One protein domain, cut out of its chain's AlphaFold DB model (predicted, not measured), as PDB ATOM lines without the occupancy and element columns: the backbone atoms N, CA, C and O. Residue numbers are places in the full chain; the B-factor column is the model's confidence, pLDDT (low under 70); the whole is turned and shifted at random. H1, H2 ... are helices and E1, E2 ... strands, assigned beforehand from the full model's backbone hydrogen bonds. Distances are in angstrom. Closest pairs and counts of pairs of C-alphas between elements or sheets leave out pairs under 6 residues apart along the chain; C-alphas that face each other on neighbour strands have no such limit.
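Overview. This is residues 159 to 260 of the 260 residues of an uncharacterized protein of Mytilus coruscus (UniProt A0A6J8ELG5). A two-stranded antiparallel hairpin, E1 and E2, packs on the last part of one long helix, H2, while the short helix H1 folds back along the first part of H2. Between the strands a long loop, residues 220 to 246, swings out away from H2 and returns, and a tail, residues 253 to 260, extends the length beyond E2. The printed part has 102 residues, with two named helices and two named strands in the order H1, H2, E1, E2; the class is mixed, helices and strands. It is only just loose, close to extended, with a radius of gyration of the C-alphas of 19.1 A and spans of 74 by 29 by 21 A.

Arrangement. E1, residues 214 to 219, and E2, residues 247 to 252, are antiparallel neighbours at 157 degrees; N 217 and O 249 are within hydrogen-bond range at 3.1 A, as are N 249 and O 217. The closest C-alphas of H2, residues 176 to 209, and E1 are those of Ala 207 and Val 214, 4.8 A apart; those of H2 and E2 are Tyr 200 and Ile 248, 6.2 A apart. H1, residues 161 to 172, touches H2 with residues 179 to 189 of H2 alone, closest at the C-alphas of Met 170 and Lys 179, 5.7 A. These two form a helical hairpin, at a shallow tilt of 21 degrees, opposite ways. H1 is apart from E1 and E2. In H1 and H2 every O i to N i+4 pair is within hydrogen-bond range.

Along the chain. E1 measures 15.7 A from first to last C-alpha and E2 15.4 A, ending at C-alpha 252 (42.491, 64.986, -2.129). H2 measures 48.8 A, from C-alpha 176 (14.756, 24.600, -8.915) to C-alpha 209 (50.762, 57.597, -8.965). H1 measures 16.5 A and begins at C-alpha 161 (26.685, 37.447, 5.637).

Size, cuts and confidence. The two C-alphas farthest apart, those of Lys 174 and Pro 260, the chain's last residue, are 73.8 A apart. The printed part has no cut. The links H1 to H2 and H2 to E1 are tight, and the link E1 to E2, 27 residues, is long. The mean pLDDT of the printed part is 73.1; residues 220 to 225, 227 and 231 to 260 are under 70.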
ATOM      1  N   PRO A 159      33.192  35.442   6.943       71.00
ATOM      2  CA  PRO A 159      32.509  35.249   5.676       71.00
ATOM      3  C   PRO A 159      31.425  36.316   5.498       71.00
ATOM      4  O   PRO A 159      30.781  36.745   6.449       71.00
ATOM      5  N   CYS A 160      31.203  36.731   4.254       80.69
ATOM      6  CA  CYS A 160      30.136  37.666   3.921       80.69
ATOM      7  C   CYS A 160      28.757  37.110   4.319       80.69
ATOM      8  O   CYS A 160      28.348  36.056   3.819       80.69
ATOM      9  N   ASP A 161      28.007  37.855   5.137       82.50
ATOM     10  CA  ASP A 161      26.685  37.447   5.637       82.50
ATOM     11  C   ASP A 161      25.694  37.155   4.505       82.50
ATOM     12  O   ASP A 161      24.923  36.195   4.562       82.50
ATOM     13  N   ILE A 162      25.726  37.966   3.440       85.69
ATOM     14  CA  ILE A 162      24.853  37.798   2.270       85.69
ATOM     15  C   ILE A 162      25.188  36.484   1.560       85.69
ATOM     16  O   ILE A 162      24.304  35.656   1.336       85.69
ATOM     17  N   CYS A 163      26.469  36.254   1.270       85.69
ATOM     18  CA  CYS A 163      26.965  35.022   0.663       85.69
ATOM     19  C   CYS A 163      26.621  33.785   1.498       85.69
ATOM     20  O   CYS A 163      26.169  32.777   0.949       85.69
ATOM     21  N   MET A 164      26.797  33.856   2.822       85.62
ATOM     22  CA  MET A 164      26.413  32.782   3.735       85.62
ATOM     23  C   MET A 164      24.918  32.504   3.677       85.62
ATOM     24  O   MET A 164      24.522  31.355   3.486       85.62
ATOM     25  N   LYS A 165      24.092  33.546   3.802       88.19
ATOM     26  CA  LYS A 165      22.634  33.425   3.782       88.19
ATOM     27  C   LYS A 165      22.161  32.790   2.481       88.19
ATOM     28  O   LYS A 165      21.431  31.805   2.521       88.19
ATOM     29  N   VAL A 166      22.630  33.285   1.337       88.44
ATOM     30  CA  VAL A 166      22.262  32.730   0.029       88.44
ATOM     31  C   VAL A 166      22.693  31.267  -0.086       88.44
ATOM     32  O   VAL A 166      21.888  30.421  -0.470       88.44
ATOM     33  N   LYS A 167      23.919  30.925   0.327       85.56
ATOM     34  CA  LYS A 167      24.419  29.541   0.311       85.56
ATOM     35  C   LYS A 167      23.585  28.608   1.195       85.56
ATOM     36  O   LYS A 167      23.267  27.494   0.776       85.56
ATOM     37  N   MET A 168      23.211  29.055   2.394       87.62
ATOM     38  CA  MET A 168      22.353  28.297   3.308       87.62
ATOM     39  C   MET A 168      20.958  28.076   2.718       87.62
ATOM     40  O   MET A 168      20.458  26.952   2.736       87.62
ATOM     41  N   GLU A 169      20.344  29.113   2.153       90.25
ATOM     42  CA  GLU A 169      19.015  29.016   1.543       90.25
ATOM     43  C   GLU A 169      19.023  28.122   0.294       90.25
ATOM     44  O   GLU A 169      18.161  27.254   0.140       90.25
ATOM     45  N   MET A 170      20.059  28.219  -0.547       88.69
ATOM     46  CA  MET A 170      20.246  27.322  -1.694       88.69
ATOM     47  C   MET A 170      20.372  25.848  -1.283       88.69
ATOM     48  O   MET A 170      19.941  24.969  -2.035       88.69
ATOM     49  N   HIS A 171      20.956  25.565  -0.114       87.25
ATOM     50  CA  HIS A 171      21.081  24.204   0.410       87.25
ATOM     51  C   HIS A 171      19.743  23.651   0.920       87.25
ATOM     52  O   HIS A 171      19.442  22.478   0.708       87.25
ATOM     53  N   LYS A 172      18.926  24.488   1.571       90.56
ATOM     54  CA  LYS A 172      17.618  24.085   2.120       90.56
ATOM     55  C   LYS A 172      16.558  23.878   1.041       90.56
ATOM     56  O   LYS A 172      15.693  23.016   1.180       90.56
ATOM     57  N   LEU A 173      16.593  24.680  -0.021       91.44
ATOM     58  CA  LEU A 173      15.576  24.626  -1.065       91.44
ATOM     59  C   LEU A 173      15.687  23.339  -1.892       91.44
ATOM     60  O   LEU A 173      16.777  22.874  -2.225       91.44
ATOM     61  N   LYS A 174      14.539  22.776  -2.274       90.62
ATOM     62  CA  LYS A 174      14.437  21.699  -3.279       90.62
ATOM     63  C   LYS A 174      13.966  22.222  -4.637       90.62
ATOM     64  O   LYS A 174      14.347  21.678  -5.664       90.62
ATOM     65  N   ASP A 175      13.195  23.306  -4.617       92.62
ATOM     66  CA  ASP A 175      12.632  23.968  -5.790       92.62
ATOM     67  C   ASP A 175      13.728  24.586  -6.675       92.62
ATOM     68  O   ASP A 175      14.505  25.439  -6.232       92.62
ATOM     69  N   ALA A 176      13.784  24.142  -7.931       89.75
ATOM     70  CA  ALA A 176      14.756  24.600  -8.915       89.75
ATOM     71  C   ALA A 176      14.560  26.074  -9.302       89.75
ATOM     72  O   ALA A 176      15.550  26.778  -9.494       89.75
ATOM     73  N   VAL A 177      13.318  26.563  -9.357       91.44
ATOM     74  CA  VAL A 177      13.006  27.949  -9.743       91.44
ATOM     75  C   VAL A 177      13.481  28.911  -8.659       91.44
ATOM     76  O   VAL A 177      14.160  29.898  -8.943       91.44
ATOM     77  N   LYS A 178      13.217  28.585  -7.390       91.88
ATOM     78  CA  LYS A 178      13.704  29.388  -6.256       91.88
ATOM     79  C   LYS A 178      15.229  29.373  -6.148       91.88
ATOM     80  O   LYS A 178      15.826  30.391  -5.809       91.88
ATOM     81  N   LYS A 179      15.876  28.246  -6.470       90.69
ATOM     82  CA  LYS A 179      17.345  28.187  -6.557       90.69
ATOM     83  C   LYS A 179      17.893  29.080  -7.659       90.69
ATOM     84  O   LYS A 179      18.919  29.713  -7.440       90.69
ATOM     85  N   ASP A 180      17.237  29.126  -8.815       89.56
ATOM     86  CA  ASP A 180      17.644  30.004  -9.912       89.56
ATOM     87  C   ASP A 180      17.547  31.482  -9.511       89.56
ATOM     88  O   ASP A 180      18.474  32.251  -9.756       89.56
ATOM     89  N   GLN A 181      16.487  31.863  -8.790       92.06
ATOM     90  CA  GLN A 181      16.373  33.222  -8.258       92.06
ATOM     91  C   GLN A 181      17.504  33.555  -7.276       92.06
ATOM     92  O   GLN A 181      18.162  34.577  -7.431       92.06
ATOM     93  N   LEU A 182      17.818  32.660  -6.335       91.38
ATOM     94  CA  LEU A 182      18.946  32.863  -5.419       91.38
ATOM     95  C   LEU A 182      20.298  32.954  -6.139       91.38
ATOM     96  O   LEU A 182      21.172  33.699  -5.700       91.38
ATOM     97  N   LYS A 183      20.486  32.224  -7.246       89.31
ATOM     98  CA  LYS A 183      21.682  32.360  -8.091       89.31
ATOM     99  C   LYS A 183      21.760  33.748  -8.730       89.31
ATOM    100  O   LYS A 183      22.841  34.332  -8.749       89.31
ATOM    101  N   LYS A 184      20.638  34.291  -9.214       90.38
ATOM    102  CA  LYS A 184      20.573  35.664  -9.746       90.38
ATOM    103  C   LYS A 184      20.895  36.690  -8.666       90.38
ATOM    104  O   LYS A 184      21.719  37.569  -8.900       90.38
ATOM    105  N   ASP A 185      20.323  36.533  -7.476       89.75
ATOM    106  CA  ASP A 185      20.581  37.430  -6.347       89.75
ATOM    107  C   ASP A 185      22.059  37.378  -5.919       89.75
ATOM    108  O   ASP A 185      22.677  38.416  -5.671       89.75
ATOM    109  N   LEU A 186      22.661  36.180  -5.902       89.62
ATOM    110  CA  LEU A 186      24.094  36.005  -5.652       89.62
ATOM    111  C   LEU A 186      24.943  36.702  -6.715       89.62
ATOM    112  O   LEU A 186      25.930  37.349  -6.376       89.62
ATOM    113  N   LYS A 187      24.566  36.588  -7.990       88.00
ATOM    114  CA  LYS A 187      25.276  37.234  -9.095       88.00
ATOM    115  C   LYS A 187      25.244  38.754  -8.969       88.00
ATOM    116  O   LYS A 187      26.299  39.375  -8.994       88.00
ATOM    117  N   VAL A 188      24.072  39.337  -8.709       90.25
ATOM    118  CA  VAL A 188      23.924  40.782  -8.443       90.25
ATOM    119  C   VAL A 188      24.807  41.217  -7.272       90.25
ATOM    120  O   VAL A 188      25.472  42.252  -7.327       90.25
ATOM    121  N   HIS A 189      24.838  40.414  -6.210       88.75
ATOM    122  CA  HIS A 189      25.691  40.675  -5.063       88.75
ATOM    123  C   HIS A 189      27.189  40.652  -5.426       88.75
ATOM    124  O   HIS A 189      27.915  41.587  -5.083       88.75
ATOM    125  N   LEU A 190      27.644  39.631  -6.155       86.25
ATOM    126  CA  LEU A 190      29.028  39.502  -6.614       86.25
ATOM    127  C   LEU A 190      29.438  40.626  -7.575       86.25
ATOM    128  O   LEU A 190      30.544  41.158  -7.455       86.25
ATOM    129  N   ASP A 191      28.551  41.024  -8.487       86.69
ATOM    130  CA  ASP A 191      28.773  42.129  -9.424       86.69
ATOM    131  C   ASP A 191      28.967  43.453  -8.686       86.69
ATOM    132  O   ASP A 191      29.865  44.235  -9.012       86.69
ATOM    133  N   ARG A 192      28.185  43.678  -7.625       85.69
ATOM    134  CA  ARG A 192      28.367  44.831  -6.745       85.69
ATOM    135  C   ARG A 192      29.732  44.807  -6.057       85.69
ATOM    136  O   ARG A 192      30.467  45.788  -6.155       85.69
ATOM    137  N   GLN A 193      30.099  43.696  -5.414       83.62
ATOM    138  CA  GLN A 193      31.411  43.563  -4.766       83.62
ATOM    139  C   GLN A 193      32.555  43.775  -5.757       83.62
ATOM    140  O   GLN A 193      33.582  44.371  -5.440       83.62
ATOM    141  N   ARG A 194      32.396  43.277  -6.984       83.19
ATOM    142  CA  ARG A 194      33.356  43.485  -8.062       83.19
ATOM    143  C   ARG A 194      33.464  44.958  -8.448       83.19
ATOM    144  O   ARG A 194      34.581  45.431  -8.644       83.19
ATOM    145  N   SER A 195      32.346  45.668  -8.587       83.31
ATOM    146  CA  SER A 195      32.362  47.103  -8.891       83.31
ATOM    147  C   SER A 195      33.129  47.874  -7.820       83.31
ATOM    148  O   SER A 195      34.058  48.609  -8.142       83.31
ATOM    149  N   GLU A 196      32.818  47.619  -6.549       82.62
ATOM    150  CA  GLU A 196      33.468  48.264  -5.404       82.62
ATOM    151  C   GLU A 196      34.976  47.966  -5.359       82.62
ATOM    152  O   GLU A 196      35.787  48.877  -5.189       82.62
ATOM    153  N   ARG A 197      35.383  46.712  -5.609       81.25
ATOM    154  CA  ARG A 197      36.805  46.332  -5.731       81.25
ATOM    155  C   ARG A 197      37.510  47.060  -6.864       81.25
ATOM    156  O   ARG A 197      38.638  47.521  -6.703       81.25
ATOM    157  N   ARG A 198      36.863  47.166  -8.024       82.50
ATOM    158  CA  ARG A 198      37.437  47.835  -9.195       82.50
ATOM    159  C   ARG A 198      37.675  49.315  -8.911       82.50
ATOM    160  O   ARG A 198      38.736  49.838  -9.252       82.50
ATOM    161  N   ASP A 199      36.721  49.955  -8.242       82.62
ATOM    162  CA  ASP A 199      36.851  51.335  -7.795       82.62
ATOM    163  C   ASP A 199      37.978  51.477  -6.769       82.62
ATOM    164  O   ASP A 199      38.823  52.361  -6.919       82.62
ATOM    165  N   TYR A 200      38.078  50.562  -5.798       83.12
ATOM    166  CA  TYR A 200      39.182  50.538  -4.837       83.12
ATOM    167  C   TYR A 200      40.543  50.472  -5.528       83.12
ATOM    168  O   TYR A 200      41.387  51.334  -5.287       83.12
ATOM    169  N   TYR A 201      40.766  49.484  -6.399       82.31
ATOM    170  CA  TYR A 201      42.062  49.314  -7.054       82.31
ATOM    171  C   TYR A 201      42.406  50.510  -7.938       82.31
ATOM    172  O   TYR A 201      43.529  51.003  -7.870       82.31
ATOM    173  N   LYS A 202      41.428  51.062  -8.666       84.88
ATOM    174  CA  LYS A 202      41.610  52.296  -9.440       84.88
ATOM    175  C   LYS A 202      42.057  53.461  -8.554       84.88
ATOM    176  O   LYS A 202      42.949  54.216  -8.938       84.88
ATOM    177  N   LYS A 203      41.457  53.616  -7.372       81.62
ATOM    178  CA  LYS A 203      41.808  54.680  -6.419       81.62
ATOM    179  C   LYS A 203      43.131  54.444  -5.711       81.62
ATOM    180  O   LYS A 203      43.891  55.389  -5.525       81.62
ATOM    181  N   LYS A 204      43.441  53.194  -5.376       84.50
ATOM    182  CA  LYS A 204      44.757  52.782  -4.888       84.50
ATOM    183  C   LYS A 204      45.837  53.138  -5.909       84.50
ATOM    184  O   LYS A 204      46.842  53.724  -5.535       84.50
ATOM    185  N   ASP A 205      45.615  52.834  -7.183       86.12
ATOM    186  CA  ASP A 205      46.574  53.125  -8.248       86.12
ATOM    187  C   ASP A 205      46.722  54.640  -8.479       86.12
ATOM    188  O   ASP A 205      47.846  55.122  -8.592       86.12
ATOM    189  N   GLU A 206      45.623  55.411  -8.445       86.25
ATOM    190  CA  GLU A 206      45.656  56.887  -8.481       86.25
ATOM    191  C   GLU A 206      46.487  57.457  -7.319       86.25
ATOM    192  O   GLU A 206      47.357  58.296  -7.545       86.25
ATOM    193  N   ALA A 207      46.271  56.970  -6.091       84.81
ATOM    194  CA  ALA A 207      47.032  57.381  -4.911       84.81
ATOM    195  C   ALA A 207      48.513  56.982  -4.992       84.81
ATOM    196  O   ALA A 207      49.380  57.742  -4.575       84.81
ATOM    197  N   CYS A 208      48.835  55.822  -5.572       84.75
ATOM    198  CA  CYS A 208      50.224  55.434  -5.815       84.75
ATOM    199  C   CYS A 208      50.905  56.359  -6.834       84.75
ATOM    200  O   CYS A 208      52.039  56.776  -6.610       84.75
ATOM    201  N   MET A 209      50.223  56.701  -7.933       87.81
ATOM    202  CA  MET A 209      50.762  57.597  -8.965       87.81
ATOM    203  C   MET A 209      50.889  59.042  -8.470       87.81
ATOM    204  O   MET A 209      51.836  59.735  -8.832       87.81
ATOM    205  N   LYS A 210      49.950  59.489  -7.630       88.19
ATOM    206  CA  LYS A 210      49.842  60.864  -7.129       88.19
ATOM    207  C   LYS A 210      49.952  60.925  -5.608       88.19
ATOM    208  O   LYS A 210      49.141  61.559  -4.937       88.19
ATOM    209  N   SER A 211      50.988  60.298  -5.062       84.62
ATOM    210  CA  SER A 211      51.176  60.119  -3.613       84.62
ATOM    211  C   SER A 211      51.343  61.409  -2.804       84.62
ATOM    212  O   SER A 211      51.318  61.364  -1.579       84.62
ATOM    213  N   LYS A 212      51.526  62.561  -3.464       84.69
ATOM    214  CA  LYS A 212      51.576  63.893  -2.834       84.69
ATOM    215  C   LYS A 212      50.244  64.648  -2.862       84.69
ATOM    216  O   LYS A 212      50.153  65.688  -2.226       84.69
ATOM    217  N   GLU A 213      49.252  64.156  -3.600       83.50
ATOM    218  CA  GLU A 213      47.970  64.841  -3.842       83.50
ATOM    219  C   GLU A 213      46.770  63.997  -3.399       83.50
ATOM    220  O   GLU A 213      45.703  64.526  -3.083       83.50
ATOM    221  N   VAL A 214      46.916  62.670  -3.436       79.56
ATOM    222  CA  VAL A 214      45.817  61.720  -3.293       79.56
ATOM    223  C   VAL A 214      46.190  60.640  -2.288       79.56
ATOM    224  O   VAL A 214      47.193  59.947  -2.441       79.56
ATOM    225  N   MET A 215      45.316  60.436  -1.305       81.06
ATOM    226  CA  MET A 215      45.365  59.298  -0.393       81.06
ATOM    227  C   MET A 215      44.119  58.425  -0.582       81.06
ATOM    228  O   MET A 215      43.005  58.939  -0.706       81.06
ATOM    229  N   SER A 216      44.315  57.104  -0.602       80.44
ATOM    230  CA  SER A 216      43.243  56.103  -0.651       80.44
ATOM    231  C   SER A 216      43.141  55.414   0.707       80.44
ATOM    232  O   SER A 216      44.118  54.816   1.161       80.44
ATOM    233  N   ILE A 217      41.979  55.511   1.359       76.31
ATOM    234  CA  ILE A 217      41.709  54.875   2.654       76.31
ATOM    235  C   ILE A 217      40.500  53.949   2.526       76.31
ATOM    236  O   ILE A 217      39.464  54.326   1.977       76.31
ATOM    237  N   ILE A 218      40.638  52.747   3.085       75.69
ATOM    238  CA  ILE A 218      39.555  51.786   3.296       75.69
ATOM    239  C   ILE A 218      38.944  52.066   4.674       75.69
ATOM    240  O   ILE A 218      39.616  51.867   5.685       75.69
ATOM    241  N   ILE A 219      37.689  52.516   4.734       71.31
ATOM    242  CA  ILE A 219      36.981  52.736   6.008       71.31
ATOM    243  C   ILE A 219      35.990  51.595   6.229       71.31
ATOM    244  O   ILE A 219      34.883  51.606   5.688       71.31
ATOM    245  N   ASP A 220      36.409  50.589   6.998       67.06
ATOM    246  CA  ASP A 220      35.609  49.399   7.297       67.06
ATOM    247  C   ASP A 220      34.874  49.538   8.631       67.06
ATOM    248  O   ASP A 220      35.510  49.542   9.684       67.06
ATOM    249  N   GLY A 221      33.546  49.699   8.591       58.66
ATOM    250  CA  GLY A 221      32.661  49.619   9.765       58.66
ATOM    251  C   GLY A 221      32.932  50.608  10.909       58.66
ATOM    252  O   GLY A 221      32.234  50.582  11.924       58.66
ATOM    253  N   MET A 222      33.926  51.482  10.768       60.78
ATOM    254  CA  MET A 222      34.378  52.392  11.806       60.78
ATOM    255  C   MET A 222      33.622  53.707  11.682       60.78
ATOM    256  O   MET A 222      33.592  54.333  10.622       60.78
ATOM    257  N   ASP A 223      32.986  54.126  12.772       64.38
ATOM    258  CA  ASP A 223      32.430  55.469  12.850       64.38
ATOM    259  C   ASP A 223      33.582  56.474  12.707       64.38
ATOM    260  O   ASP A 223      34.570  56.362  13.434       64.38
ATOM    261  N   GLN A 224      33.477  57.445  11.788       63.25
ATOM    262  CA  GLN A 224      34.525  58.461  11.634       63.25
ATOM    263  C   GLN A 224      34.749  59.229  12.936       63.25
ATOM    264  O   GLN A 224      35.868  59.671  13.166       63.25
ATOM    265  N   SER A 225      33.736  59.331  13.811       67.62
ATOM    266  CA  SER A 225      33.883  59.923  15.152       67.62
ATOM    267  C   SER A 225      34.940  59.229  16.019       67.62
ATOM    268  O   SER A 225      35.437  59.820  16.972       67.62
ATOM    269  N   LYS A 226      35.307  57.987  15.682       70.75
ATOM    270  CA  LYS A 226      36.347  57.200  16.356       70.75
ATOM    271  C   LYS A 226      37.701  57.256  15.650       70.75
ATOM    272  O   LYS A 226      38.621  56.545  16.042       70.75
ATOM    273  N   THR A 227      37.828  58.065  14.604       68.06
ATOM    274  CA  THR A 227      39.064  58.216  13.832       68.06
ATOM    275  C   THR A 227      39.513  59.672  13.860       68.06
ATOM    276  O   THR A 227      38.685  60.573  13.847       68.06
ATOM    277  N   ASN A 228      40.822  59.923  13.815       70.69
ATOM    278  CA  ASN A 228      41.363  61.284  13.670       70.69
ATOM    279  C   ASN A 228      41.314  61.784  12.210       70.69
ATOM    280  O   ASN A 228      42.071  62.675  11.825       70.69
ATOM    281  N   ILE A 229      40.473  61.174  11.371       71.94
ATOM    282  CA  ILE A 229      40.302  61.559   9.970       71.94
ATOM    283  C   ILE A 229      39.384  62.792   9.936       71.94
ATOM    284  O   ILE A 229      38.401  62.825  10.677       71.94
ATOM    285  N   PRO A 230      39.665  63.808   9.095       70.94
ATOM    286  CA  PRO A 230      38.815  64.988   8.992       70.94
ATOM    287  C   PRO A 230      37.344  64.635   8.734       70.94
ATOM    288  O   PRO A 230      37.032  63.838   7.849       70.94
ATOM    289  N   HIS A 231      36.432  65.268   9.474       69.88
ATOM    290  CA  HIS A 231      34.999  65.151   9.216       69.88
ATOM    291  C   HIS A 231      34.637  65.896   7.929       69.88
ATOM    292  O   HIS A 231      34.646  67.127   7.874       69.88
ATOM    293  N   PHE A 232      34.292  65.151   6.882       64.62
ATOM    294  CA  PHE A 232      33.868  65.739   5.616       64.62
ATOM    295  C   PHE A 232      32.413  66.223   5.713       64.62
ATOM    296  O   PHE A 232      31.498  65.439   5.979       64.62
ATOM    297  N   LYS A 233      32.174  67.525   5.486       57.84
ATOM    298  CA  LYS A 233      30.811  68.083   5.403       57.84
ATOM    299  C   LYS A 233      30.029  67.376   4.288       57.84
ATOM    300  O   LYS A 233      30.513  67.270   3.167       57.84
ATOM    301  N   GLY A 234      28.820  66.910   4.601       58.47
ATOM    302  CA  GLY A 234      27.972  66.150   3.670       58.47
ATOM    303  C   GLY A 234      28.161  64.632   3.728       58.47
ATOM    304  O   GLY A 234      27.470  63.908   3.011       58.47
ATOM    305  N   TRP A 235      29.042  64.125   4.599       53.62
ATOM    306  CA  TRP A 235      29.124  62.693   4.856       53.62
ATOM    307  C   TRP A 235      27.875  62.219   5.603       53.62
ATOM    308  O   TRP A 235      27.716  62.414   6.807       53.62
ATOM    309  N   THR A 236      26.963  61.592   4.869       54.69
ATOM    310  CA  THR A 236      25.918  60.757   5.455       54.69
ATOM    311  C   THR A 236      26.486  59.351   5.585       54.69
ATOM    312  O   THR A 236      27.176  58.887   4.675       54.69
ATOM    313  N   ARG A 237      26.237  58.667   6.716       49.97
ATOM    314  CA  ARG A 237      26.582  57.241   6.845       49.97
ATOM    315  C   ARG A 237      26.017  56.535   5.611       49.97
ATOM    316  O   ARG A 237      24.793  56.550   5.441       49.97
ATOM    317  N   PRO A 238      26.848  55.949   4.734       50.53
ATOM    318  CA  PRO A 238      26.299  55.191   3.632       50.53
ATOM    319  C   PRO A 238      25.500  54.051   4.242       50.53
ATOM    320  O   PRO A 238      25.891  53.492   5.269       50.53
ATOM    321  N   LYS A 239      24.345  53.749   3.641       43.22
ATOM    322  CA  LYS A 239      23.548  52.588   4.031       43.22
ATOM    323  C   LYS A 239      24.486  51.387   3.963       43.22
ATOM    324  O   LYS A 239      24.885  50.988   2.872       43.22
ATOM    325  N   VAL A 240      24.910  50.899   5.126       43.69
ATOM    326  CA  VAL A 240      25.811  49.759   5.244       43.69
ATOM    327  C   VAL A 240      25.013  48.572   4.740       43.69
ATOM    328  O   VAL A 240      24.097  48.098   5.407       43.69
ATOM    329  N   TYR A 241      25.299  48.137   3.520       45.34
ATOM    330  CA  TYR A 241      24.869  46.820   3.093       45.34
ATOM    331  C   TYR A 241      25.946  45.875   3.614       45.34
ATOM    332  O   TYR A 241      27.129  46.146   3.432       45.34
ATOM    333  N   SER A 242      25.538  44.813   4.304       46.38
ATOM    334  CA  SER A 242      26.354  43.943   5.170       46.38
ATOM    335  C   SER A 242      27.497  43.172   4.488       46.38
ATOM    336  O   SER A 242      27.973  42.170   5.010       46.38
ATOM    337  N   CYS A 243      27.917  43.581   3.294       46.12
ATOM    338  CA  CYS A 243      28.958  42.915   2.533       46.12
ATOM    339  C   CYS A 243      29.643  43.817   1.486       46.12
ATOM    340  O   CYS A 243      30.266  43.324   0.543       46.12
ATOM    341  N   THR A 244      29.507  45.140   1.614       42.66
ATOM    342  CA  THR A 244      30.325  46.061   0.823       42.66
ATOM    343  C   THR A 244      31.719  46.137   1.401       42.66
ATOM    344  O   THR A 244      31.861  46.221   2.622       42.66
ATOM    345  N   LEU A 245      32.729  46.193   0.534       45.53
ATOM    346  CA  LEU A 245      34.010  46.749   0.945       45.53
ATOM    347  C   LEU A 245      33.725  48.170   1.422       45.53
ATOM    348  O   LEU A 245      33.283  49.021   0.651       45.53
ATOM    349  N   SER A 246      33.866  48.359   2.729       49.25
ATOM    350  CA  SER A 246      34.478  49.514   3.362       49.25
ATOM    351  C   SER A 246      34.588  50.722   2.444       49.25
ATOM    352  O   SER A 246      35.341  50.701   1.472       49.25
ATOM    353  N   ILE A 247      33.843  51.775   2.763       49.50
ATOM    354  CA  ILE A 247      33.782  53.011   1.983       49.50
ATOM    355  C   ILE A 247      35.203  53.416   1.588       49.50
ATOM    356  O   ILE A 247      36.030  53.721   2.451       49.50
ATOM    357  N   ILE A 248      35.488  53.408   0.288       50.75
ATOM    358  CA  ILE A 248      36.766  53.888  -0.226       50.75
ATOM    359  C   ILE A 248      36.659  55.402  -0.267       50.75
ATOM    360  O   ILE A 248      35.963  55.965  -1.117       50.75
ATOM    361  N   GLN A 249      37.318  56.069   0.672       54.75
ATOM    362  CA  GLN A 249      37.439  57.518   0.634       54.75
ATOM    363  C   GLN A 249      38.729  57.898  -0.069       54.75
ATOM    364  O   GLN A 249      39.820  57.425   0.256       54.75
ATOM    365  N   VAL A 250      38.573  58.778  -1.052       51.12
ATOM    366  CA  VAL A 250      39.681  59.442  -1.721       51.12
ATOM    367  C   VAL A 250      39.748  60.831  -1.143       51.12
ATOM    368  O   VAL A 250      38.882  61.664  -1.413       51.12
ATOM    369  N   ILE A 251      40.769  61.068  -0.338       55.19
ATOM    370  CA  ILE A 251      41.020  62.389   0.212       55.19
ATOM    371  C   ILE A 251      42.035  63.036  -0.722       55.19
ATOM    372  O   ILE A 251      43.186  62.601  -0.792       55.19
ATOM    373  N   ARG A 252      41.584  64.043  -1.477       50.06
ATOM    374  CA  ARG A 252      42.491  64.986  -2.129       50.06
ATOM    375  C   ARG A 252      42.878  66.028  -1.101       50.06
ATOM    376  O   ARG A 252      42.000  66.666  -0.526       50.06
ATOM    377  N   TYR A 253      44.169  66.168  -0.860       57.47
ATOM    378  CA  TYR A 253      44.691  67.228  -0.019       57.47
ATOM    379  C   TYR A 253      45.519  68.157  -0.890       57.47
ATOM    380  O   TYR A 253      46.408  67.730  -1.623       57.47
ATOM    381  N   GLU A 254      45.211  69.443  -0.812       46.44
ATOM    382  CA  GLU A 254      46.121  70.469  -1.287       46.44
ATOM    383  C   GLU A 254      47.168  70.650  -0.194       46.44
ATOM    384  O   GLU A 254      46.842  70.987   0.949       46.44
ATOM    385  N   MET A 255      48.435  70.377  -0.510       42.34
ATOM    386  CA  MET A 255      49.510  70.814   0.367       42.34
ATOM    387  C   MET A 255      49.495  72.340   0.355       42.34
ATOM    388  O   MET A 255      50.000  72.958  -0.579       42.34
ATOM    389  N   ILE A 256      48.911  72.947   1.388       43.75
ATOM    390  CA  ILE A 256      49.126  74.360   1.679       43.75
ATOM    391  C   ILE A 256      50.608  74.456   2.027       43.75
ATOM    392  O   ILE A 256      51.012  74.183   3.160       43.75
ATOM    393  N   SER A 257      51.440  74.769   1.035       42.56
ATOM    394  CA  SER A 257      52.807  75.181   1.291       42.56
ATOM    395  C   SER A 257      52.697  76.444   2.128       42.56
ATOM    396  O   SER A 257      52.392  77.515   1.606       42.56
ATOM    397  N   LYS A 258      52.895  76.322   3.441       43.00
ATOM    398  CA  LYS A 258      53.272  77.482   4.235       43.00
ATOM    399  C   LYS A 258      54.628  77.903   3.687       43.00
ATOM    400  O   LYS A 258      55.635  77.262   3.975       43.00
ATOM    401  N   SER A 259      54.612  78.890   2.795       40.47
ATOM    402  CA  SER A 259      55.800  79.657   2.453       40.47
ATOM    403  C   SER A 259      56.378  80.177   3.774       40.47
ATOM    404  O   SER A 259      55.608  80.786   4.526       40.47
ATOM    405  N   PRO A 260      57.640  79.856   4.109       50.69
ATOM    406  CA  PRO A 260      58.303  80.438   5.270       50.69
ATOM    407  C   PRO A 260      58.398  81.961   5.147       50.69
ATOM    408  O   PRO A 260      58.451  82.461   3.999       50.69
TER     409      PRO A 260